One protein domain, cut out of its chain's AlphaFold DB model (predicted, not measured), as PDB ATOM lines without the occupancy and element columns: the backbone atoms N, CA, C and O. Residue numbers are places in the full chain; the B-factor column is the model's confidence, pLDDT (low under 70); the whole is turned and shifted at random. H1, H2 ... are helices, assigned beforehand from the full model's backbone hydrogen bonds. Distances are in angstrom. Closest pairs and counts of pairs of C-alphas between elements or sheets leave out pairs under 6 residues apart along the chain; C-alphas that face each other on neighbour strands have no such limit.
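This is residues 46 to 205 of the 431 residues of an uncharacterized protein of Desulforudis audaxviator (strain MP104C) (UniProt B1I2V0). One long helix, H4, is the spine of a rod of crossed helices. Toward one end of the rod H2 and H3 pack on H4, with H1 next to H2; H5 and H8 pack on it further along, and H7 joins them to a group at the other end, with H6, H9 and the short H10. The printed part has 160 residues with ten named helices, H1 to H10 in chain order, and no named strand: the class is all helix. It is compact, with a radius of gyration of the C-alphas of 17.1 A, and spans 58 by 26 by 25 A.

The hub is H4, residues 90 to 114, touching six other helices. H8, residues 174 to 189, touches it the same way at a steep tilt of 37 degrees, only just past shallow; the closest C-alphas, of Glu 102 and Ala 181, are 5.1 A apart. H8 has a kink of 30 degrees near residue 182. H5, residues 121 to 132, touches residues 103 to 114 of H4 at a shallow tilt of 17 degrees, closest at C-alphas 107 and 121, 5.0 A. H2, residues 59 to 65, touches residues 100 to 108 of H4 at a shallow tilt of 29 degrees, closest at C-alphas 59 and 101, 5.4 A. H3, residues 70 to 81, touches H4 with residues 76 to 81 at a steep tilt of 63 degrees, closest at C-alphas 80 and 96, 6.5 A. H1, residues 46 to 55, touches H2, closest at C-alphas 53 and 59, 6.8 A. H7, residues 150 to 164, forms a hairpin with H8, closest at C-alphas 155 and 187, 5.3 A, and another with H6, residues 141 to 146, closest at C-alphas 145 and 153, 5.2 A. H9, residues 191 to 199, touches residues 151 to 156 of H7, about perpendicular at 76 degrees, closest at C-alphas 152 and 194, 5.5 A. H10, residues 201 to 205, touches H6, closest at C-alphas 144 and 204, 5.5 A. Every O i to N i+4 pair is within hydrogen-bond range in H1, H2, H3, H4, H6, H9 and H10; the counts are 7 of 8 in H5, 9 of 11 in H7 and 10 of 12 in H8.

H4 measures 35.8 A, from C-alpha 90 at (230.975, 277.461, 445.615) to C-alpha 114 at (257.531, 277.063, 469.644). H8 measures 23.7 A and H7 22.0 A. H10 ends at C-alpha 205, (267.888, 294.664, 478.168).

The C-alphas of Ala 86 and Arg 203, the two farthest apart, are 58.6 A apart. The printed part has no cut and no long link. Mean pLDDT of the printed part is 87.4, with residue 86 alone under 70.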
ATOM      1  N   LYS A  46     236.107 261.911 449.727       78.81
ATOM      2  CA  LYS A  46     236.947 261.936 448.525       78.81
ATOM      3  C   LYS A  46     236.586 263.104 447.602       78.81
ATOM      4  O   LYS A  46     237.487 263.784 447.124       78.81
ATOM      5  N   GLY A  47     235.295 263.366 447.387       79.94
ATOM      6  CA  GLY A  47     234.818 264.500 446.589       79.94
ATOM      7  C   GLY A  47     235.179 265.853 447.209       79.94
ATOM      8  O   GLY A  47     235.748 266.705 446.531       79.94
ATOM      9  N   MET A  48     234.936 266.023 448.512       81.88
ATOM     10  CA  MET A  48     235.328 267.224 449.258       81.88
ATOM     11  C   MET A  48     236.846 267.395 449.317       81.88
ATOM     12  O   MET A  48     237.336 268.513 449.205       81.88
ATOM     13  N   GLY A  49     237.601 266.300 449.426       81.69
ATOM     14  CA  GLY A  49     239.058 266.327 449.338       81.69
ATOM     15  C   GLY A  49     239.551 266.832 447.981       81.69
ATOM     16  O   GLY A  49     240.411 267.706 447.936       81.69
ATOM     17  N   CYS A  50     238.967 266.353 446.876       82.38
ATOM     18  CA  CYS A  50     239.272 266.878 445.543       82.38
ATOM     19  C   CYS A  50     238.923 268.368 445.420       82.38
ATOM     20  O   CYS A  50     239.718 269.119 444.866       82.38
ATOM     21  N   PHE A  51     237.783 268.802 445.964       83.38
ATOM     22  CA  PHE A  51     237.392 270.213 445.971       83.38
ATOM     23  C   PHE A  51     238.376 271.087 446.764       83.38
ATOM     24  O   PHE A  51     238.793 272.138 446.284       83.38
ATOM     25  N   PHE A  52     238.807 270.643 447.949       86.19
ATOM     26  CA  PHE A  52     239.773 271.384 448.767       86.19
ATOM     27  C   PHE A  52     241.119 271.528 448.058       86.19
ATOM     28  O   PHE A  52     241.695 272.610 448.082       86.19
ATOM     29  N   GLU A  53     241.596 270.468 447.405       85.12
ATOM     30  CA  GLU A  53     242.873 270.495 446.688       85.12
ATOM     31  C   GLU A  53     242.813 271.336 445.403       85.12
ATOM     32  O   GLU A  53     243.806 271.953 445.028       85.12
ATOM     33  N   GLN A  54     241.652 271.389 444.739       85.62
ATOM     34  CA  GLN A  54     241.440 272.224 443.552       85.62
ATOM     35  C   GLN A  54     241.399 273.719 443.887       85.62
ATOM     36  O   GLN A  54     242.020 274.510 443.186       85.62
ATOM     37  N   GLU A  55     240.675 274.106 444.941       84.19
ATOM     38  CA  GLU A  55     240.495 275.519 445.300       84.19
ATOM     39  C   GLU A  55     241.652 276.062 446.158       84.19
ATOM     40  O   GLU A  55     241.998 277.234 446.057       84.19
ATOM     41  N   ASN A  56     242.251 275.236 447.025       84.38
ATOM     42  CA  ASN A  56     243.330 275.633 447.938       84.38
ATOM     43  C   ASN A  56     244.393 274.520 448.054       84.38
ATOM     44  O   ASN A  56     244.401 273.767 449.041       84.38
ATOM     45  N   PRO A  57     245.317 274.415 447.079       85.44
ATOM     46  CA  PRO A  57     246.316 273.352 447.056       85.44
ATOM     47  C   PRO A  57     247.175 273.351 448.326       85.44
ATOM     48  O   PRO A  57     247.586 274.394 448.844       85.44
ATOM     49  N   GLY A  58     247.436 272.160 448.863       84.12
ATOM     50  CA  GLY A  58     248.218 271.978 450.090       84.12
ATOM     51  C   GLY A  58     247.470 272.236 451.408       84.12
ATOM     52  O   GLY A  58     248.053 272.016 452.473       84.12
ATOM     53  N   LEU A  59     246.188 272.637 451.392       87.69
ATOM     54  CA  LEU A  59     245.366 272.732 452.612       87.69
ATOM     55  C   LEU A  59     245.295 271.383 453.345       87.69
ATOM     56  O   LEU A  59     245.491 271.323 454.559       87.69
ATOM     57  N   LEU A  60     245.059 270.291 452.613       86.69
ATOM     58  CA  LEU A  60     244.947 268.950 453.193       86.69
ATOM     59  C   LEU A  60     246.268 268.471 453.804       86.69
ATOM     60  O   LEU A  60     246.269 267.839 454.861       86.69
ATOM     61  N   GLU A  61     247.402 268.803 453.183       88.38
ATOM     62  CA  GLU A  61     248.725 268.490 453.727       88.38
ATOM     63  C   GLU A  61     248.974 269.236 455.047       88.38
ATOM     64  O   GLU A  61     249.410 268.638 456.035       88.38
ATOM     65  N   LYS A  62     248.644 270.533 455.090       88.62
ATOM     66  CA  LYS A  62     248.779 271.383 456.281       88.62
ATOM     67  C   LYS A  62     247.865 270.910 457.411       88.62
ATOM     68  O   LYS A  62     248.324 270.720 458.536       88.62
ATOM     69  N   ALA A  63     246.606 270.615 457.099       88.06
ATOM     70  CA  ALA A  63     245.652 270.049 458.046       88.06
ATOM     71  C   ALA A  63     246.135 268.707 458.613       88.06
ATOM     72  O   ALA A  63     246.065 268.475 459.822       88.06
ATOM     73  N   ARG A  64     246.715 267.842 457.769       88.69
ATOM     74  CA  ARG A  64     247.301 266.570 458.205       88.69
ATOM     75  C   ARG A  64     248.498 266.776 459.133       88.69
ATOM     76  O   ARG A  64     248.596 266.071 460.135       88.69
ATOM     77  N   LYS A  65     249.376 267.746 458.847       89.00
ATOM     78  CA  LYS A  65     250.498 268.127 459.729       89.00
ATOM     79  C   LYS A  65     250.017 268.623 461.100       89.00
ATOM     80  O   LYS A  65     250.668 268.339 462.102       89.00
ATOM     81  N   LEU A  66     248.865 269.292 461.154       89.69
ATOM     82  CA  LEU A  66     248.199 269.711 462.395       89.69
ATOM     83  C   LEU A  66     247.396 268.588 463.080       89.69
ATOM     84  O   LEU A  66     246.907 268.770 464.194       89.69
ATOM     85  N   GLY A  67     247.251 267.418 462.449       87.31
ATOM     86  CA  GLY A  67     246.447 266.314 462.974       87.31
ATOM     87  C   GLY A  67     244.938 266.586 462.956       87.31
ATOM     88  O   GLY A  67     244.215 266.076 463.817       87.31
ATOM     89  N   LEU A  68     244.467 267.405 462.010       88.00
ATOM     90  CA  LEU A  68     243.051 267.681 461.775       88.00
ATOM     91  C   LEU A  68     242.450 266.622 460.841       88.00
ATOM     92  O   LEU A  68     243.014 266.304 459.793       88.00
ATOM     93  N   SER A  69     241.297 266.072 461.226       86.19
ATOM     94  CA  SER A  69     240.515 265.163 460.383       86.19
ATOM     95  C   SER A  69     239.655 265.939 459.383       86.19
ATOM     96  O   SER A  69     239.342 267.112 459.596       86.19
ATOM     97  N   MET A  70     239.213 265.264 458.316       80.94
ATOM     98  CA  MET A  70     238.273 265.839 457.345       80.94
ATOM     99  C   MET A  70     236.976 266.305 458.024       80.94
ATOM    100  O   MET A  70     236.516 267.413 457.763       80.94
ATOM    101  N   ASP A  71     236.441 265.512 458.958       83.44
ATOM    102  CA  ASP A  71     235.260 265.881 459.749       83.44
ATOM    103  C   ASP A  71     235.455 267.228 460.466       83.44
ATOM    104  O   ASP A  71     234.583 268.095 460.415       83.44
ATOM    105  N   ARG A  72     236.635 267.456 461.058       85.31
ATOM    106  CA  ARG A  72     236.929 268.699 461.780       85.31
ATOM    107  C   ARG A  72     237.111 269.900 460.849       85.31
ATOM    108  O   ARG A  72     236.686 271.002 461.193       85.31
ATOM    109  N   LEU A  73     237.703 269.707 459.668       84.19
ATOM    110  CA  LEU A  73     237.774 270.757 458.643       84.19
ATOM    111  C   LEU A  73     236.374 271.148 458.157       84.19
ATOM    112  O   LEU A  73     236.083 272.331 457.999       84.19
ATOM    113  N   MET A  74     235.487 270.165 457.980       84.00
ATOM    114  CA  MET A  74     234.096 270.398 457.595       84.00
ATOM    115  C   MET A  74     233.303 271.127 458.683       84.00
ATOM    116  O   MET A  74     232.512 272.013 458.364       84.00
ATOM    117  N   GLU A  75     233.521 270.802 459.959       85.50
ATOM    118  CA  GLU A  75     232.952 271.548 461.089       85.50
ATOM    119  C   GLU A  75     233.413 273.010 461.096       85.50
ATOM    120  O   GLU A  75     232.579 273.910 461.213       85.50
ATOM    121  N   LYS A  76     234.715 273.261 460.907       84.44
ATOM    122  CA  LYS A  76     235.264 274.623 460.810       84.44
ATOM    123  C   LYS A  76     234.680 275.388 459.619       84.44
ATOM    124  O   LYS A  76     234.236 276.519 459.780       84.44
ATOM    125  N   LEU A  77     234.599 274.762 458.444       85.06
ATOM    126  CA  LEU A  77     234.002 275.377 457.257       85.06
ATOM    127  C   LEU A  77     232.519 275.726 457.474       85.06
ATOM    128  O   LEU A  77     232.082 276.813 457.096       85.06
ATOM    129  N   ARG A  78     231.753 274.846 458.139       84.69
ATOM    130  CA  ARG A  78     230.361 275.124 458.540       84.69
ATOM    131  C   ARG A  78     230.270 276.317 459.485       84.69
ATOM    132  O   ARG A  78     229.436 277.193 459.264       84.69
ATOM    133  N   ALA A  79     231.137 276.371 460.493       83.62
ATOM    134  CA  ALA A  79     231.177 277.471 461.451       83.62
ATOM    135  C   ALA A  79     231.513 278.821 460.788       83.62
ATOM    136  O   ALA A  79     230.946 279.839 461.173       83.62
ATOM    137  N   LEU A  80     232.378 278.830 459.767       81.56
ATOM    138  CA  LEU A  80     232.746 280.036 459.010       81.56
ATOM    139  C   LEU A  80     231.652 280.510 458.041       81.56
ATOM    140  O   LEU A  80     231.537 281.708 457.777       81.56
ATOM    141  N   LEU A  81     230.867 279.589 457.476       82.62
ATOM    142  CA  LEU A  81     229.809 279.929 456.520       82.62
ATOM    143  C   LEU A  81     228.516 280.401 457.197       82.62
ATOM    144  O   LEU A  81     227.814 281.210 456.591       82.62
ATOM    145  N   GLN A  82     228.239 279.940 458.427       77.38
ATOM    146  CA  GLN A  82     227.055 280.293 459.238       77.38
ATOM    147  C   GLN A  82     225.715 280.148 458.486       77.38
ATOM    148  O   GLN A  82     224.745 280.845 458.766       77.38
ATOM    149  N   GLU A  83     225.664 279.229 457.522       78.00
ATOM    150  CA  GLU A  83     224.515 278.949 456.659       78.00
ATOM    151  C   GLU A  83     224.314 277.434 456.560       78.00
ATOM    152  O   GLU A  83     225.283 276.662 456.621       78.00
ATOM    153  N   GLU A  84     223.067 276.994 456.370       70.19
ATOM    154  CA  GLU A  84     222.793 275.582 456.103       70.19
ATOM    155  C   GLU A  84     223.501 275.135 454.818       70.19
ATOM    156  O   GLU A  84     223.603 275.886 453.847       70.19
ATOM    157  N   VAL A  85     223.965 273.881 454.799       70.00
ATOM    158  CA  VAL A  85     224.769 273.306 453.703       70.00
ATOM    159  C   VAL A  85     224.077 273.429 452.338       70.00
ATOM    160  O   VAL A  85     224.745 273.577 451.318       70.00
ATOM    161  N   ALA A  86     222.741 273.437 452.312       69.12
ATOM    162  CA  ALA A  86     221.943 273.592 451.096       69.12
ATOM    163  C   ALA A  86     222.078 274.974 450.424       69.12
ATOM    164  O   ALA A  86     221.839 275.090 449.224       69.12
ATOM    165  N   PHE A  87     222.478 276.012 451.165       73.31
ATOM    166  CA  PHE A  87     222.634 277.378 450.649       73.31
ATOM    167  C   PHE A  87     224.081 277.730 450.293       73.31
ATOM    168  O   PHE A  87     224.371 278.863 449.898       73.31
ATOM    169  N   TRP A  88     225.003 276.772 450.414       81.69
ATOM    170  CA  TRP A  88     226.411 277.008 450.138       81.69
ATOM    171  C   TRP A  88     226.636 277.304 448.659       81.69
ATOM    172  O   TRP A  88     226.354 276.494 447.778       81.69
ATOM    173  N   LYS A  89     227.211 278.475 448.387       82.50
ATOM    174  CA  LYS A  89     227.694 278.841 447.056       82.50
ATOM    175  C   LYS A  89     229.175 278.502 446.951       82.50
ATOM    176  O   LYS A  89     229.941 278.879 447.838       82.50
ATOM    177  N   GLN A  90     229.585 277.877 445.844       81.81
ATOM    178  CA  GLN A  90     230.975 277.461 445.615       81.81
ATOM    179  C   GLN A  90     231.975 278.605 445.840       81.81
ATOM    180  O   GLN A  90     232.924 278.430 446.590       81.81
ATOM    181  N   ALA A  91     231.719 279.797 445.290       81.88
ATOM    182  CA  ALA A  91     232.606 280.954 445.453       81.88
ATOM    183  C   ALA A  91     232.775 281.390 446.923       81.88
ATOM    184  O   ALA A  91     233.880 281.694 447.366       81.88
ATOM    185  N   LYS A  92     231.688 281.373 447.709       82.88
ATOM    186  CA  LYS A  92     231.728 281.719 449.139       82.88
ATOM    187  C   LYS A  92     232.452 280.635 449.943       82.88
ATOM    188  O   LYS A  92     233.228 280.955 450.838       82.88
ATOM    189  N   ALA A  93     232.235 279.363 449.606       82.94
ATOM    190  CA  ALA A  93     232.951 278.244 450.210       82.94
ATOM    191  C   ALA A  93     234.456 278.293 449.896       82.94
ATOM    192  O   ALA A  93     235.255 278.136 450.812       82.94
ATOM    193  N   ALA A  94     234.846 278.593 448.654       83.81
ATOM    194  CA  ALA A  94     236.243 278.754 448.247       83.81
ATOM    195  C   ALA A  94     236.943 279.885 449.020       83.81
ATOM    196  O   ALA A  94     238.032 279.683 449.556       83.81
ATOM    197  N   GLN A  95     236.280 281.035 449.191       84.56
ATOM    198  CA  GLN A  95     236.804 282.128 450.014       84.56
ATOM    199  C   GLN A  95     237.009 281.696 451.475       84.56
ATOM    200  O   GLN A  95     238.054 281.972 452.054       84.56
ATOM    201  N   ARG A  96     236.044 280.993 452.088       86.12
ATOM    202  CA  ARG A  96     236.186 280.495 453.473       86.12
ATOM    203  C   ARG A  96     237.233 279.386 453.606       86.12
ATOM    204  O   ARG A  96     237.867 279.281 454.652       86.12
ATOM    205  N   LEU A  97     237.465 278.603 452.553       86.75
ATOM    206  CA  LEU A  97     238.564 277.638 452.504       86.75
ATOM    207  C   LEU A  97     239.933 278.316 452.490       86.75
ATOM    208  O   LEU A  97     240.842 277.822 453.155       86.75
ATOM    209  N   GLN A  98     240.065 279.462 451.819       88.12
ATOM    210  CA  GLN A  98     241.284 280.266 451.891       88.12
ATOM    211  C   GLN A  98     241.555 280.734 453.330       88.12
ATOM    212  O   GLN A  98     242.677 280.603 453.809       88.12
ATOM    213  N   GLN A  99     240.525 281.166 454.070       88.44
ATOM    214  CA  GLN A  99     240.671 281.536 455.491       88.44
ATOM    215  C   GLN A  99     241.184 280.363 456.330       88.44
ATOM    216  O   GLN A  99     242.084 280.515 457.151       88.44
ATOM    217  N   LEU A 100     240.636 279.168 456.098       88.62
ATOM    218  CA  LEU A 100     241.064 277.956 456.794       88.62
ATOM    219  C   LEU A 100     242.514 277.581 456.451       88.62
ATOM    220  O   LEU A 100     243.260 277.121 457.318       88.62
ATOM    221  N   HIS A 101     242.922 277.787 455.199       89.81
ATOM    222  CA  HIS A 101     244.299 277.596 454.755       89.81
ATOM    223  C   HIS A 101     245.260 278.562 455.452       89.81
ATOM    224  O   HIS A 101     246.289 278.131 455.975       89.81
ATOM    225  N   GLU A 102     244.907 279.845 455.508       91.06
ATOM    226  CA  GLU A 102     245.666 280.890 456.197       91.06
ATOM    227  C   GLU A 102     245.775 280.609 457.709       91.06
ATOM    228  O   GLU A 102     246.870 280.673 458.270       91.06
ATOM    229  N   GLU A 103     244.686 280.178 458.360       91.12
ATOM    230  CA  GLU A 103     244.691 279.759 459.772       91.12
ATOM    231  C   GLU A 103     245.649 278.581 460.011       91.12
ATOM    232  O   GLU A 103     246.454 278.600 460.952       91.12
ATOM    233  N   CYS A 104     245.605 277.563 459.144       90.50
ATOM    234  CA  CYS A 104     246.516 276.422 459.228       90.50
ATOM    235  C   CYS A 104     247.978 276.857 459.059       90.50
ATOM    236  O   CYS A 104     248.855 276.343 459.757       90.50
ATOM    237  N   GLU A 105     248.250 277.820 458.176       92.38
ATOM    238  CA  GLU A 105     249.603 278.316 457.938       92.38
ATOM    239  C   GLU A 105     250.208 279.023 459.141       92.38
ATOM    240  O   GLU A 105     251.327 278.683 459.547       92.38
ATOM    241  N   VAL A 106     249.463 279.948 459.744       93.62
ATOM    242  CA  VAL A 106     249.910 280.656 460.947       93.62
ATOM    243  C   VAL A 106     250.107 279.664 462.097       93.62
ATOM    244  O   VAL A 106     251.143 279.692 462.761       93.62
ATOM    245  N   THR A 107     249.177 278.720 462.279       94.06
ATOM    246  CA  THR A 107     249.270 277.687 463.329       94.06
ATOM    247  C   THR A 107     250.526 276.831 463.168       94.06
ATOM    248  O   THR A 107     251.255 276.601 464.133       94.06
ATOM    249  N   LEU A 108     250.824 276.379 461.947       93.56
ATOM    250  CA  LEU A 108     252.031 275.604 461.661       93.56
ATOM    251  C   LEU A 108     253.309 276.419 461.880       93.56
ATOM    252  O   LEU A 108     254.259 275.900 462.460       93.56
ATOM    253  N   ALA A 109     253.337 277.692 461.469       94.06
ATOM    254  CA  ALA A 109     254.491 278.563 461.695       94.06
ATOM    255  C   ALA A 109     254.775 278.763 463.193       94.06
ATOM    256  O   ALA A 109     255.925 278.661 463.626       94.06
ATOM    257  N   LEU A 110     253.726 278.970 463.993       95.00
ATOM    258  CA  LEU A 110     253.824 279.059 465.448       95.00
ATOM    259  C   LEU A 110     254.289 277.737 466.068       95.00
ATOM    260  O   LEU A 110     255.213 277.737 466.877       95.00
ATOM    261  N   ASN A 111     253.714 276.605 465.664       94.75
ATOM    262  CA  ASN A 111     254.133 275.283 466.134       94.75
ATOM    263  C   ASN A 111     255.617 275.014 465.843       94.75
ATOM    264  O   ASN A 111     256.350 274.553 466.720       94.75
ATOM    265  N   GLU A 112     256.080 275.346 464.636       94.12
ATOM    266  CA  GLU A 112     257.484 275.213 464.255       94.12
ATOM    267  C   GLU A 112     258.415 276.092 465.090       94.12
ATOM    268  O   GLU A 112     259.488 275.623 465.472       94.12
ATOM    269  N   LEU A 113     258.023 277.338 465.375       94.00
ATOM    270  CA  LEU A 113     258.781 278.250 466.233       94.00
ATOM    271  C   LEU A 113     258.811 277.755 467.680       94.00
ATOM    272  O   LEU A 113     259.869 277.724 468.308       94.00
ATOM    273  N   MET A 114     257.667 277.355 468.220       93.94
ATOM    274  CA  MET A 114     257.531 277.063 469.644       93.94
ATOM    275  C   MET A 114     257.923 275.629 470.006       93.94
ATOM    276  O   MET A 114     258.109 275.326 471.181       93.94
ATOM    277  N   GLY A 115     258.053 274.744 469.011       91.69
ATOM    278  CA  GLY A 115     258.207 273.307 469.248       91.69
ATOM    279  C   GLY A 115     256.944 272.671 469.839       91.69
ATOM    280  O   GLY A 115     257.033 271.652 470.520       91.69
ATOM    281  N   TYR A 116     255.778 273.278 469.600       93.00
ATOM    282  CA  TYR A 116     254.478 272.870 470.137       93.00
ATOM    283  C   TYR A 116     253.606 272.223 469.052       93.00
ATOM    284  O   TYR A 116     253.895 272.337 467.862       93.00
ATOM    285  N   ARG A 117     252.554 271.496 469.448       91.69
ATOM    286  CA  ARG A 117     251.635 270.799 468.529       91.69
ATOM    287  C   ARG A 117     250.187 271.229 468.758       91.69
ATOM    288  O   ARG A 117     249.332 270.409 469.087       91.69
ATOM    289  N   ALA A 118     249.914 272.519 468.585       92.31
ATOM    290  CA  ALA A 118     248.547 273.024 468.562       92.31
ATOM    291  C   ALA A 118     247.822 272.550 467.296       92.31
ATOM    292  O   ALA A 118     248.399 272.565 466.209       92.31
ATOM    293  N   LYS A 119     246.552 272.161 467.430       90.38
ATOM    294  CA  LYS A 119     245.695 271.811 466.284       90.38
ATOM    295  C   LYS A 119     244.972 273.019 465.691       90.38
ATOM    296  O   LYS A 119     244.559 272.976 464.539       90.38
ATOM    297  N   GLU A 120     244.787 274.065 466.492       89.69
ATOM    298  CA  GLU A 120     244.000 275.251 466.159       89.69
ATOM    299  C   GLU A 120     244.775 276.515 466.555       89.69
ATOM    300  O   GLU A 120     245.543 276.494 467.525       89.69
ATOM    301  N   LEU A 121     244.560 277.609 465.820       90.62
ATOM    302  CA  LEU A 121     245.279 278.866 466.024       90.62
ATOM    303  C   LEU A 121     245.088 279.465 467.432       90.62
ATOM    304  O   LEU A 121     246.096 279.862 468.018       90.62
ATOM    305  N   PRO A 122     243.879 279.484 468.034       90.75
ATOM    306  CA  PRO A 122     243.698 280.007 469.392       90.75
ATOM    307  C   PRO A 122     244.584 279.296 470.422       90.75
ATOM    308  O   PRO A 122     245.283 279.948 471.189       90.75
ATOM    309  N   ALA A 123     244.664 277.963 470.357       91.44
ATOM    310  CA  ALA A 123     245.514 277.180 471.253       91.44
ATOM    311  C   ALA A 123     247.015 277.463 471.047       91.44
ATOM    312  O   ALA A 123     247.788 277.421 472.003       91.44
ATOM    313  N   ALA A 124     247.442 277.751 469.811       93.19
ATOM    314  CA  ALA A 124     248.816 278.163 469.532       93.19
ATOM    315  C   ALA A 124     249.118 279.556 470.110       93.19
ATOM    316  O   ALA A 124     250.173 279.756 470.709       93.19
ATOM    317  N   LEU A 125     248.193 280.508 469.956       92.12
ATOM    318  CA  LEU A 125     248.325 281.865 470.487       92.12
ATOM    319  C   LEU A 125     248.316 281.885 472.019       92.12
ATOM    320  O   LEU A 125     249.102 282.615 472.624       92.12
ATOM    321  N   ASP A 126     247.479 281.068 472.651       91.38
ATOM    322  CA  ASP A 126     247.440 280.955 474.109       91.38
ATOM    323  C   ASP A 126     248.745 280.381 474.659       91.38
ATOM    324  O   ASP A 126     249.311 280.955 475.591       91.38
ATOM    325  N   TYR A 127     249.275 279.324 474.035       93.00
ATOM    326  CA  TYR A 127     250.573 278.760 474.412       93.00
ATOM    327  C   TYR A 127     251.716 279.764 474.207       93.00
ATOM    328  O   TYR A 127     252.592 279.889 475.060       93.00
ATOM    329  N   LEU A 128     251.695 280.536 473.111       91.94
ATOM    330  CA  LEU A 128     252.667 281.606 472.869       91.94
ATOM    331  C   LEU A 128     252.684 282.611 474.033       91.94
ATOM    332  O   LEU A 128     253.746 282.915 474.577       91.94
ATOM    333  N   ARG A 129     251.504 283.115 474.411       88.88
ATOM    334  CA  ARG A 129     251.332 284.202 475.389       88.88
ATOM    335  C   ARG A 129     251.602 283.769 476.825       88.88
ATOM    336  O   ARG A 129     252.156 284.548 477.601       88.88
ATOM    337  N   ASN A 130     251.167 282.567 477.191       88.25
ATOM    338  CA  ASN A 130     251.111 282.147 478.589       88.25
ATOM    339  C   ASN A 130     252.245 281.203 478.990       88.25
ATOM    340  O   ASN A 130     252.636 281.225 480.154       88.25
ATOM    341  N   ASP A 131     252.811 280.442 478.051       91.00
ATOM    342  CA  ASP A 131     253.787 279.395 478.361       91.00
ATOM    343  C   ASP A 131     255.132 279.648 477.676       91.00
ATOM    344  O   ASP A 131     256.165 279.781 478.338       91.00
ATOM    345  N   TRP A 132     255.135 279.764 476.344       92.31
ATOM    346  CA  TRP A 132     256.370 279.811 475.565       92.31
ATOM    347  C   TRP A 132     257.226 281.020 475.936       92.31
ATOM    348  O   TRP A 132     258.389 280.845 476.285       92.31
ATOM    349  N   LEU A 133     256.665 282.233 475.946       89.44
ATOM    350  CA  LEU A 133     257.427 283.440 476.287       89.44
ATOM    351  C   LEU A 133     257.946 283.445 477.726       89.44
ATOM    352  O   LEU A 133     259.081 283.861 477.967       89.44
ATOM    353  N   ARG A 134     257.145 282.940 478.668       87.75
ATOM    354  CA  ARG A 134     257.512 282.879 480.089       87.75
ATOM    355  C   ARG A 134     258.637 281.883 480.350       87.75
ATOM    356  O   ARG A 134     259.426 282.076 481.270       87.75
ATOM    357  N   SER A 135     258.770 280.859 479.504       88.69
ATOM    358  CA  SER A 135     259.857 279.878 479.607       88.69
ATOM    359  C   SER A 135     261.254 280.459 479.342       88.69
ATOM    360  O   SER A 135     262.245 279.873 479.778       88.69
ATOM    361  N   TYR A 136     261.354 281.610 478.664       85.88
ATOM    362  CA  TYR A 136     262.637 282.251 478.344       85.88
ATOM    363  C   TYR A 136     263.022 283.393 479.288       85.88
ATOM    364  O   TYR A 136     264.192 283.771 479.332       85.88
ATOM    365  N   GLY A 137     262.067 283.940 480.037       85.88
ATOM    366  CA  GLY A 137     262.295 285.011 481.004       85.88
ATOM    367  C   GLY A 137     261.178 286.046 480.978       85.88
ATOM    368  O   GLY A 137     260.145 285.811 480.366       85.88
ATOM    369  N   LYS A 138     261.396 287.186 481.637       90.06
ATOM    370  CA  LYS A 138     260.341 288.126 482.054       90.06
ATOM    371  C   LYS A 138     260.083 289.277 481.082       90.06
ATOM    372  O   LYS A 138     259.117 290.015 481.257       90.06
ATOM    373  N   LEU A 139     260.981 289.493 480.119       91.00
ATOM    374  CA  LEU A 139     260.956 290.691 479.279       91.00
ATOM    375  C   LEU A 139     259.864 290.632 478.203       91.00
ATOM    376  O   LEU A 139     259.603 289.565 477.638       91.00
ATOM    377  N   PRO A 140     259.261 291.780 477.854       91.06
ATOM    378  CA  PRO A 140     258.291 291.834 476.779       91.06
ATOM    379  C   PRO A 140     258.964 291.696 475.410       91.06
ATOM    380  O   PRO A 140     260.075 292.178 475.177       91.06
ATOM    381  N   LEU A 141     258.243 291.089 474.464       90.19
ATOM    382  CA  LEU A 141     258.741 290.870 473.104       90.19
ATOM    383  C   LEU A 141     259.103 292.162 472.375       90.19
ATOM    384  O   LEU A 141     260.063 292.161 471.613       90.19
ATOM    385  N   TRP A 142     258.372 293.255 472.610       89.69
ATOM    386  CA  TRP A 142     258.638 294.525 471.934       89.69
ATOM    387  C   TRP A 142     260.022 295.077 472.298       89.69
ATOM    388  O   TRP A 142     260.691 295.640 471.439       89.69
ATOM    389  N   LEU A 143     260.487 294.860 473.535       91.31
ATOM    390  CA  LEU A 143     261.805 295.308 473.997       91.31
ATOM    391  C   LEU A 143     262.905 294.501 473.309       91.31
ATOM    392  O   LEU A 143     263.909 295.045 472.846       91.31
ATOM    393  N   ILE A 144     262.683 293.190 473.194       91.38
ATOM    394  CA  ILE A 144     263.578 292.295 472.462       91.38
ATOM    395  C   ILE A 144     263.597 292.675 470.977       91.38
ATOM    396  O   ILE A 144     264.664 292.716 470.380       91.38
ATOM    397  N   ALA A 145     262.443 292.999 470.386       90.38
ATOM    398  CA  ALA A 145     262.321 293.409 468.989       90.38
ATOM    399  C   ALA A 145     263.042 294.734 468.693       90.38
ATOM    400  O   ALA A 145     263.681 294.844 467.649       90.38
ATOM    401  N   ASP A 146     262.971 295.713 469.601       88.31
ATOM    402  CA  ASP A 146     263.621 297.024 469.442       88.31
ATOM    403  C   ASP A 146     265.153 296.895 469.393       88.31
ATOM    404  O   ASP A 146     265.817 297.585 468.626       88.31
ATOM    405  N   THR A 147     265.701 295.935 470.142       87.50
ATOM    406  CA  THR A 147     267.152 295.692 470.275       87.50
ATOM    407  C   THR A 147     267.670 294.505 469.460       87.50
ATOM    408  O   THR A 147     268.849 294.115 469.551       87.50
ATOM    409  N   ALA A 148     266.787 293.895 468.671       86.88
ATOM    410  CA  ALA A 148     267.083 292.740 467.846       86.88
ATOM    411  C   ALA A 148     267.950 293.114 466.640       86.88
ATOM    412  O   ALA A 148     267.891 294.213 466.091       86.88
ATOM    413  N   ARG A 149     268.721 292.136 466.156       80.94
ATOM    414  CA  ARG A 149     269.418 292.257 464.869       80.94
ATOM    415  C   ARG A 149     268.400 292.304 463.727       80.94
ATOM    416  O   ARG A 149     267.313 291.734 463.842       80.94
ATOM    417  N   GLU A 150     268.803 292.887 462.600       77.75
ATOM    418  CA  GLU A 150     267.978 293.088 461.395       77.75
ATOM    419  C   GLU A 150     267.178 291.833 460.994       77.75
ATOM    420  O   GLU A 150     265.964 291.893 460.840       77.75
ATOM    421  N   LYS A 151     267.823 290.656 460.987       83.00
ATOM    422  CA  LYS A 151     267.207 289.366 460.607       83.00
ATOM    423  C   LYS A 151     266.091 288.863 461.535       83.00
ATOM    424  O   LYS A 151     265.340 287.974 461.153       83.00
ATOM    425  N   SER A 152     266.022 289.356 462.767       86.81
ATOM    426  CA  SER A 152     265.046 288.929 463.785       86.81
ATOM    427  C   SER A 152     264.000 289.999 464.095       86.81
ATOM    428  O   SER A 152     262.975 289.679 464.690       86.81
ATOM    429  N   ARG A 153     264.230 291.249 463.678       88.00
ATOM    430  CA  ARG A 153     263.391 292.400 464.030       88.00
ATOM    431  C   ARG A 153     261.971 292.287 463.477       88.00
ATOM    432  O   ARG A 153     261.014 292.381 464.239       88.00
ATOM    433  N   GLU A 154     261.830 292.041 462.177       89.19
ATOM    434  CA  GLU A 154     260.518 291.908 461.526       89.19
ATOM    435  C   GLU A 154     259.716 290.696 462.044       89.19
ATOM    436  O   GLU A 154     258.572 290.891 462.459       89.19
ATOM    437  N   PRO A 155     260.289 289.473 462.145       91.75
ATOM    438  CA  PRO A 155     259.592 288.343 462.761       91.75
ATOM    439  C   PRO A 155     259.164 288.585 464.215       91.75
ATOM    440  O   PRO A 155     258.082 288.157 464.614       91.75
ATOM    441  N   LEU A 156     259.986 289.267 465.023       91.44
ATOM    442  CA  LEU A 156     259.635 289.602 466.407       91.44
ATOM    443  C   LEU A 156     258.524 290.652 466.482       91.44
ATOM    444  O   LEU A 156     257.647 290.537 467.335       91.44
ATOM    445  N   SER A 157     258.526 291.640 465.585       90.19
ATOM    446  CA  SER A 157     257.441 292.620 465.466       90.19
ATOM    447  C   SER A 157     256.115 291.931 465.129       90.19
ATOM    448  O   SER A 157     255.102 292.161 465.790       90.19
ATOM    449  N   PHE A 158     256.144 290.983 464.189       91.44
ATOM    450  CA  PHE A 158     254.987 290.148 463.871       91.44
ATOM    451  C   PHE A 158     254.501 289.337 465.088       91.44
ATOM    452  O   PHE A 158     253.310 289.326 465.393       91.44
ATOM    453  N   LEU A 159     255.409 288.722 465.857       91.88
ATOM    454  CA  LEU A 159     255.040 288.037 467.104       91.88
ATOM    455  C   LEU A 159     254.432 288.980 468.153       91.88
ATOM    456  O   LEU A 159     253.528 288.566 468.882       91.88
ATOM    457  N   CYS A 160     254.896 290.231 468.238       90.06
ATOM    458  CA  CYS A 160     254.293 291.236 469.117       90.06
ATOM    459  C   CYS A 160     252.834 291.489 468.730       90.06
ATOM    460  O   CYS A 160     251.966 291.496 469.604       90.06
ATOM    461  N   GLU A 161     252.555 291.633 467.433       89.62
ATOM    462  CA  GLU A 161     251.197 291.831 466.926       89.62
ATOM    463  C   GLU A 161     250.279 290.650 467.282       89.62
ATOM    464  O   GLU A 161     249.171 290.849 467.791       89.62
ATOM    465  N   LEU A 162     250.764 289.414 467.104       90.06
ATOM    466  CA  LEU A 162     250.037 288.198 467.489       90.06
ATOM    467  C   LEU A 162     249.744 288.150 468.997       90.06
ATOM    468  O   LEU A 162     248.657 287.744 469.417       90.06
ATOM    469  N   CYS A 163     250.687 288.586 469.834       87.12
ATOM    470  CA  CYS A 163     250.500 288.624 471.287       87.12
ATOM    471  C   CYS A 163     249.461 289.667 471.723       87.12
ATOM    472  O   CYS A 163     248.729 289.433 472.685       87.12
ATOM    473  N   GLN A 164     249.364 290.789 471.007       84.81
ATOM    474  CA  GLN A 164     248.408 291.864 471.291       84.81
ATOM    475  C   GLN A 164     246.980 291.538 470.818       84.81
ATOM    476  O   GLN A 164     246.016 292.109 471.322       84.81
ATOM    477  N   ALA A 165     246.822 290.596 469.887       84.88
ATOM    478  CA  ALA A 165     245.544 290.201 469.295       84.88
ATOM    479  C   ALA A 165     244.662 289.323 470.210       84.88
ATOM    480  O   ALA A 165     244.362 288.174 469.876       84.88
ATOM    481  N   ARG A 166     244.278 289.817 471.394       78.06
ATOM    482  CA  ARG A 166     243.544 289.017 472.396       78.06
ATOM    483  C   ARG A 166     242.130 288.617 471.961       78.06
ATOM    484  O   ARG A 166     241.743 287.489 472.232       78.06
ATOM    485  N   ASP A 167     241.438 289.481 471.222       78.81
ATOM    486  CA  ASP A 167     240.047 289.272 470.786       78.81
ATOM    487  C   ASP A 167     239.931 288.785 469.328       78.81
ATOM    488  O   ASP A 167     238.935 289.047 468.660       78.81
ATOM    489  N   PHE A 168     240.967 288.121 468.805       81.25
ATOM    490  CA  PHE A 168     240.997 287.684 467.408       81.25
ATOM    491  C   PHE A 168     239.961 286.589 467.117       81.25
ATOM    492  O   PHE A 168     239.983 285.524 467.740       81.25
ATOM    493  N   ASP A 169     239.129 286.817 466.100       81.12
ATOM    494  CA  ASP A 169     238.198 285.825 465.561       81.12
ATOM    495  C   ASP A 169     238.433 285.631 464.058       81.12
ATOM    496  O   ASP A 169     238.119 286.495 463.239       81.12
ATOM    497  N   SER A 170     238.916 284.442 463.683       75.81
ATOM    498  CA  SER A 170     239.161 284.044 462.287       75.81
ATOM    499  C   SER A 170     237.967 284.246 461.342       75.81
ATOM    500  O   SER A 170     238.166 284.444 460.144       75.81
ATOM    501  N   ALA A 171     236.729 284.223 461.851       73.81
ATOM    502  CA  ALA A 171     235.531 284.414 461.037       73.81
ATOM    503  C   ALA A 171     235.282 285.887 460.667       73.81
ATOM    504  O   ALA A 171     234.690 286.161 459.612       73.81
ATOM    505  N   ARG A 172     235.708 286.812 461.540       79.62
ATOM    506  CA  ARG A 172     235.455 288.261 461.464       79.62
ATOM    507  C   ARG A 172     236.676 289.038 460.972       79.62
ATOM    508  O   ARG A 172     236.522 289.951 460.168       79.62
ATOM    509  N   ASP A 173     237.873 288.622 461.372       83.19
ATOM    510  CA  ASP A 173     239.136 289.333 461.147       83.19
ATOM    511  C   ASP A 173     239.924 288.774 459.949       83.19
ATOM    512  O   ASP A 173     241.134 288.544 460.022       83.19
ATOM    513  N   TYR A 174     239.242 288.535 458.825       80.75
ATOM    514  CA  TYR A 174     239.845 287.898 457.646       80.75
ATOM    515  C   TYR A 174     241.059 288.657 457.090       80.75
ATOM    516  O   TYR A 174     242.080 288.045 456.792       80.75
ATOM    517  N   GLU A 175     240.983 289.985 456.974       85.25
ATOM    518  CA  GLU A 175     242.101 290.785 456.447       85.25
ATOM    519  C   GLU A 175     243.347 290.658 457.328       85.25
ATOM    520  O   GLU A 175     244.467 290.514 456.837       85.25
ATOM    521  N   ARG A 176     243.145 290.641 458.650       87.06
ATOM    522  CA  ARG A 176     244.220 290.463 459.623       87.06
ATOM    523  C   ARG A 176     244.828 289.066 459.533       87.06
ATOM    524  O   ARG A 176     246.049 288.940 459.555       87.06
ATOM    525  N   LEU A 177     243.995 288.036 459.383       88.25
ATOM    526  CA  LEU A 177     244.445 286.658 459.195       88.25
ATOM    527  C   LEU A 177     245.272 286.499 457.914       88.25
ATOM    528  O   LEU A 177     246.331 285.872 457.953       88.25
ATOM    529  N   SER A 178     244.834 287.106 456.811       87.88
ATOM    530  CA  SER A 178     245.556 287.056 455.539       87.88
ATOM    531  C   SER A 178     246.917 287.754 455.652       87.88
ATOM    532  O   SER A 178     247.945 287.197 455.256       87.88
ATOM    533  N   ASN A 179     246.970 288.908 456.330       89.44
ATOM    534  CA  ASN A 179     248.233 289.571 456.657       89.44
ATOM    535  C   ASN A 179     249.140 288.673 457.511       89.44
ATOM    536  O   ASN A 179     250.330 288.546 457.222       89.44
ATOM    537  N   TRP A 180     248.606 288.001 458.531       92.25
ATOM    538  CA  TRP A 180     249.389 287.078 459.355       92.25
ATOM    539  C   TRP A 180     249.913 285.882 458.569       92.25
ATOM    540  O   TRP A 180     251.062 285.479 458.755       92.25
ATOM    541  N   ALA A 181     249.107 285.326 457.668       89.88
ATOM    542  CA  ALA A 181     249.527 284.234 456.806       89.88
ATOM    543  C   ALA A 181     250.670 284.663 455.877       89.88
ATOM    544  O   ALA A 181     251.648 283.923 455.752       89.88
ATOM    545  N   ALA A 182     250.622 285.878 455.322       89.00
ATOM    546  CA  ALA A 182     251.715 286.430 454.523       89.00
ATOM    547  C   ALA A 182     253.026 286.559 455.331       89.00
ATOM    548  O   ALA A 182     254.094 286.173 454.851       89.00
ATOM    549  N   HIS A 183     252.950 287.013 456.587       89.25
ATOM    550  CA  HIS A 183     254.120 287.158 457.468       89.25
ATOM    551  C   HIS A 183     254.567 285.836 458.124       89.25
ATOM    552  O   HIS A 183     255.691 285.733 458.621       89.25
ATOM    553  N   SER A 184     253.742 284.782 458.080       90.81
ATOM    554  CA  SER A 184     254.069 283.465 458.647       90.81
ATOM    555  C   SER A 184     255.311 282.833 458.003       90.81
ATOM    556  O   SER A 184     256.071 282.122 458.669       90.81
ATOM    557  N   LEU A 185     255.572 283.148 456.729       88.38
ATOM    558  CA  LEU A 185     256.750 282.680 456.006       88.38
ATOM    559  C   LEU A 185     258.045 283.250 456.599       88.38
ATOM    560  O   LEU A 185     259.016 282.504 456.754       88.38
ATOM    561  N   LEU A 186     258.041 284.534 456.977       89.12
ATOM    562  CA  LEU A 186     259.171 285.198 457.641       89.12
ATOM    563  C   LEU A 186     259.484 284.510 458.969       89.12
ATOM    564  O   LEU A 186     260.644 284.223 459.271       89.12
ATOM    565  N   LEU A 187     258.440 284.171 459.731       91.19
ATOM    566  CA  LEU A 187     258.589 283.479 461.006       91.19
ATOM    567  C   LEU A 187     259.225 282.095 460.835       91.19
ATOM    568  O   LEU A 187     260.129 281.740 461.591       91.19
ATOM    569  N   ARG A 188     258.808 281.329 459.817       90.00
ATOM    570  CA  ARG A 188     259.393 280.009 459.524       90.00
ATOM    571  C   ARG A 188     260.854 280.103 459.080       90.00
ATOM    572  O   ARG A 188     261.674 279.320 459.559       90.00
ATOM    573  N   HIS A 189     261.187 281.059 458.209       92.69
ATOM    574  CA  HIS A 189     262.552 281.241 457.696       92.69
ATOM    575  C   HIS A 189     263.536 281.679 458.784       92.69
ATOM    576  O   HIS A 189     264.691 281.254 458.784       92.69
ATOM    577  N   HIS A 190     263.080 282.496 459.735       92.38
ATOM    578  CA  HIS A 190     263.932 283.097 460.760       92.38
ATOM    579  C   HIS A 190     263.711 282.530 462.170       92.38
ATOM    580  O   HIS A 190     264.189 283.114 463.143       92.38
ATOM    581  N   LYS A 191     263.051 281.372 462.312       91.81
ATOM    582  CA  LYS A 191     262.687 280.790 463.620       91.81
ATOM    583  C   LYS A 191     263.855 280.617 464.590       91.81
ATOM    584  O   LYS A 191     263.697 280.891 465.775       91.81
ATOM    585  N   GLU A 192     265.032 280.212 464.110       92.62
ATOM    586  CA  GLU A 192     266.211 280.058 464.974       92.62
ATOM    587  C   GLU A 192     266.743 281.410 465.457       92.62
ATOM    588  O   GLU A 192     267.044 281.564 466.638       92.62
ATOM    589  N   ALA A 193     266.760 282.423 464.584       91.75
ATOM    590  CA  ALA A 193     267.151 283.779 464.965       91.75
ATOM    591  C   ALA A 193     266.178 284.379 465.994       91.75
ATOM    592  O   ALA A 193     266.605 285.045 466.932       91.75
ATOM    593  N   VAL A 194     264.877 284.106 465.851       92.44
ATOM    594  CA  VAL A 194     263.854 284.511 466.826       92.44
ATOM    595  C   VAL A 194     264.058 283.805 468.167       92.44
ATOM    596  O   VAL A 194     264.076 284.464 469.203       92.44
ATOM    597  N   ARG A 195     264.258 282.480 468.168       92.88
ATOM    598  CA  ARG A 195     264.537 281.705 469.391       92.88
ATOM    599  C   ARG A 195     265.769 282.220 470.121       92.88
ATOM    600  O   ARG A 195     265.759 282.308 471.345       92.88
ATOM    601  N   GLU A 196     266.827 282.542 469.387       91.62
ATOM    602  CA  GLU A 196     268.052 283.085 469.967       91.62
ATOM    603  C   GLU A 196     267.834 284.489 470.539       91.62
ATOM    604  O   GLU A 196     268.199 284.734 471.686       91.62
ATOM    605  N   ALA A 197     267.137 285.371 469.817       91.56
ATOM    606  CA  ALA A 197     266.815 286.709 470.311       91.56
ATOM    607  C   ALA A 197     265.980 286.677 471.605       91.56
ATOM    608  O   ALA A 197     266.276 287.410 472.544       91.56
ATOM    609  N   VAL A 198     264.983 285.787 471.692       91.19
ATOM    610  CA  VAL A 198     264.155 285.625 472.901       91.19
ATOM    611  C   VAL A 198     264.955 285.030 474.071       91.19
ATOM    612  O   VAL A 198     264.673 285.356 475.224       91.19
ATOM    613  N   ARG A 199     265.981 284.206 473.802       91.12
ATOM    614  CA  ARG A 199     266.916 283.689 474.821       91.12
ATOM    615  C   ARG A 199     267.899 284.749 475.321       91.12
ATOM    616  O   ARG A 199     268.260 284.732 476.494       91.12
ATOM    617  N   GLU A 200     268.341 285.669 474.467       91.06
ATOM    618  CA  GLU A 200     269.323 286.711 474.803       91.06
ATOM    619  C   GLU A 200     268.726 287.894 475.606       91.06
ATOM    620  O   GLU A 200     269.108 289.048 475.404       91.06
ATOM    621  N   GLN A 201     267.833 287.634 476.571       89.69
ATOM    622  CA  GLN A 201     267.138 288.683 477.338       89.69
ATOM    623  C   GLN A 201     268.093 289.661 478.034       89.69
ATOM    624  O   GLN A 201     267.865 290.867 478.018       89.69
ATOM    625  N   THR A 202     269.197 289.167 478.602       92.62
ATOM    626  CA  THR A 202     270.185 290.025 479.275       92.62
ATOM    627  C   THR A 202     270.825 291.023 478.315       92.62
ATOM    628  O   THR A 202     270.957 292.197 478.644       92.62
ATOM    629  N   ARG A 203     271.196 290.588 477.106       92.19
ATOM    630  CA  ARG A 203     271.807 291.476 476.107       92.19
ATOM    631  C   ARG A 203     270.786 292.432 475.509       92.19
ATOM    632  O   ARG A 203     271.128 293.583 475.259       92.19
ATOM    633  N   ALA A 204     269.555 291.964 475.300       92.62
ATOM    634  CA  ALA A 204     268.454 292.807 474.850       92.62
ATOM    635  C   ALA A 204     268.205 293.950 475.845       92.62
ATOM    636  O   ALA A 204     268.231 295.114 475.459       92.62
ATOM    637  N   LEU A 205     268.078 293.639 477.141       93.88
ATOM    638  CA  LEU A 205     267.888 294.664 478.168       93.88
ATOM    639  C   LEU A 205     269.091 295.603 478.289       93.88
ATOM    640  O   LEU A 205     268.898 296.807 478.406       93.88
TER     641      LEU A 205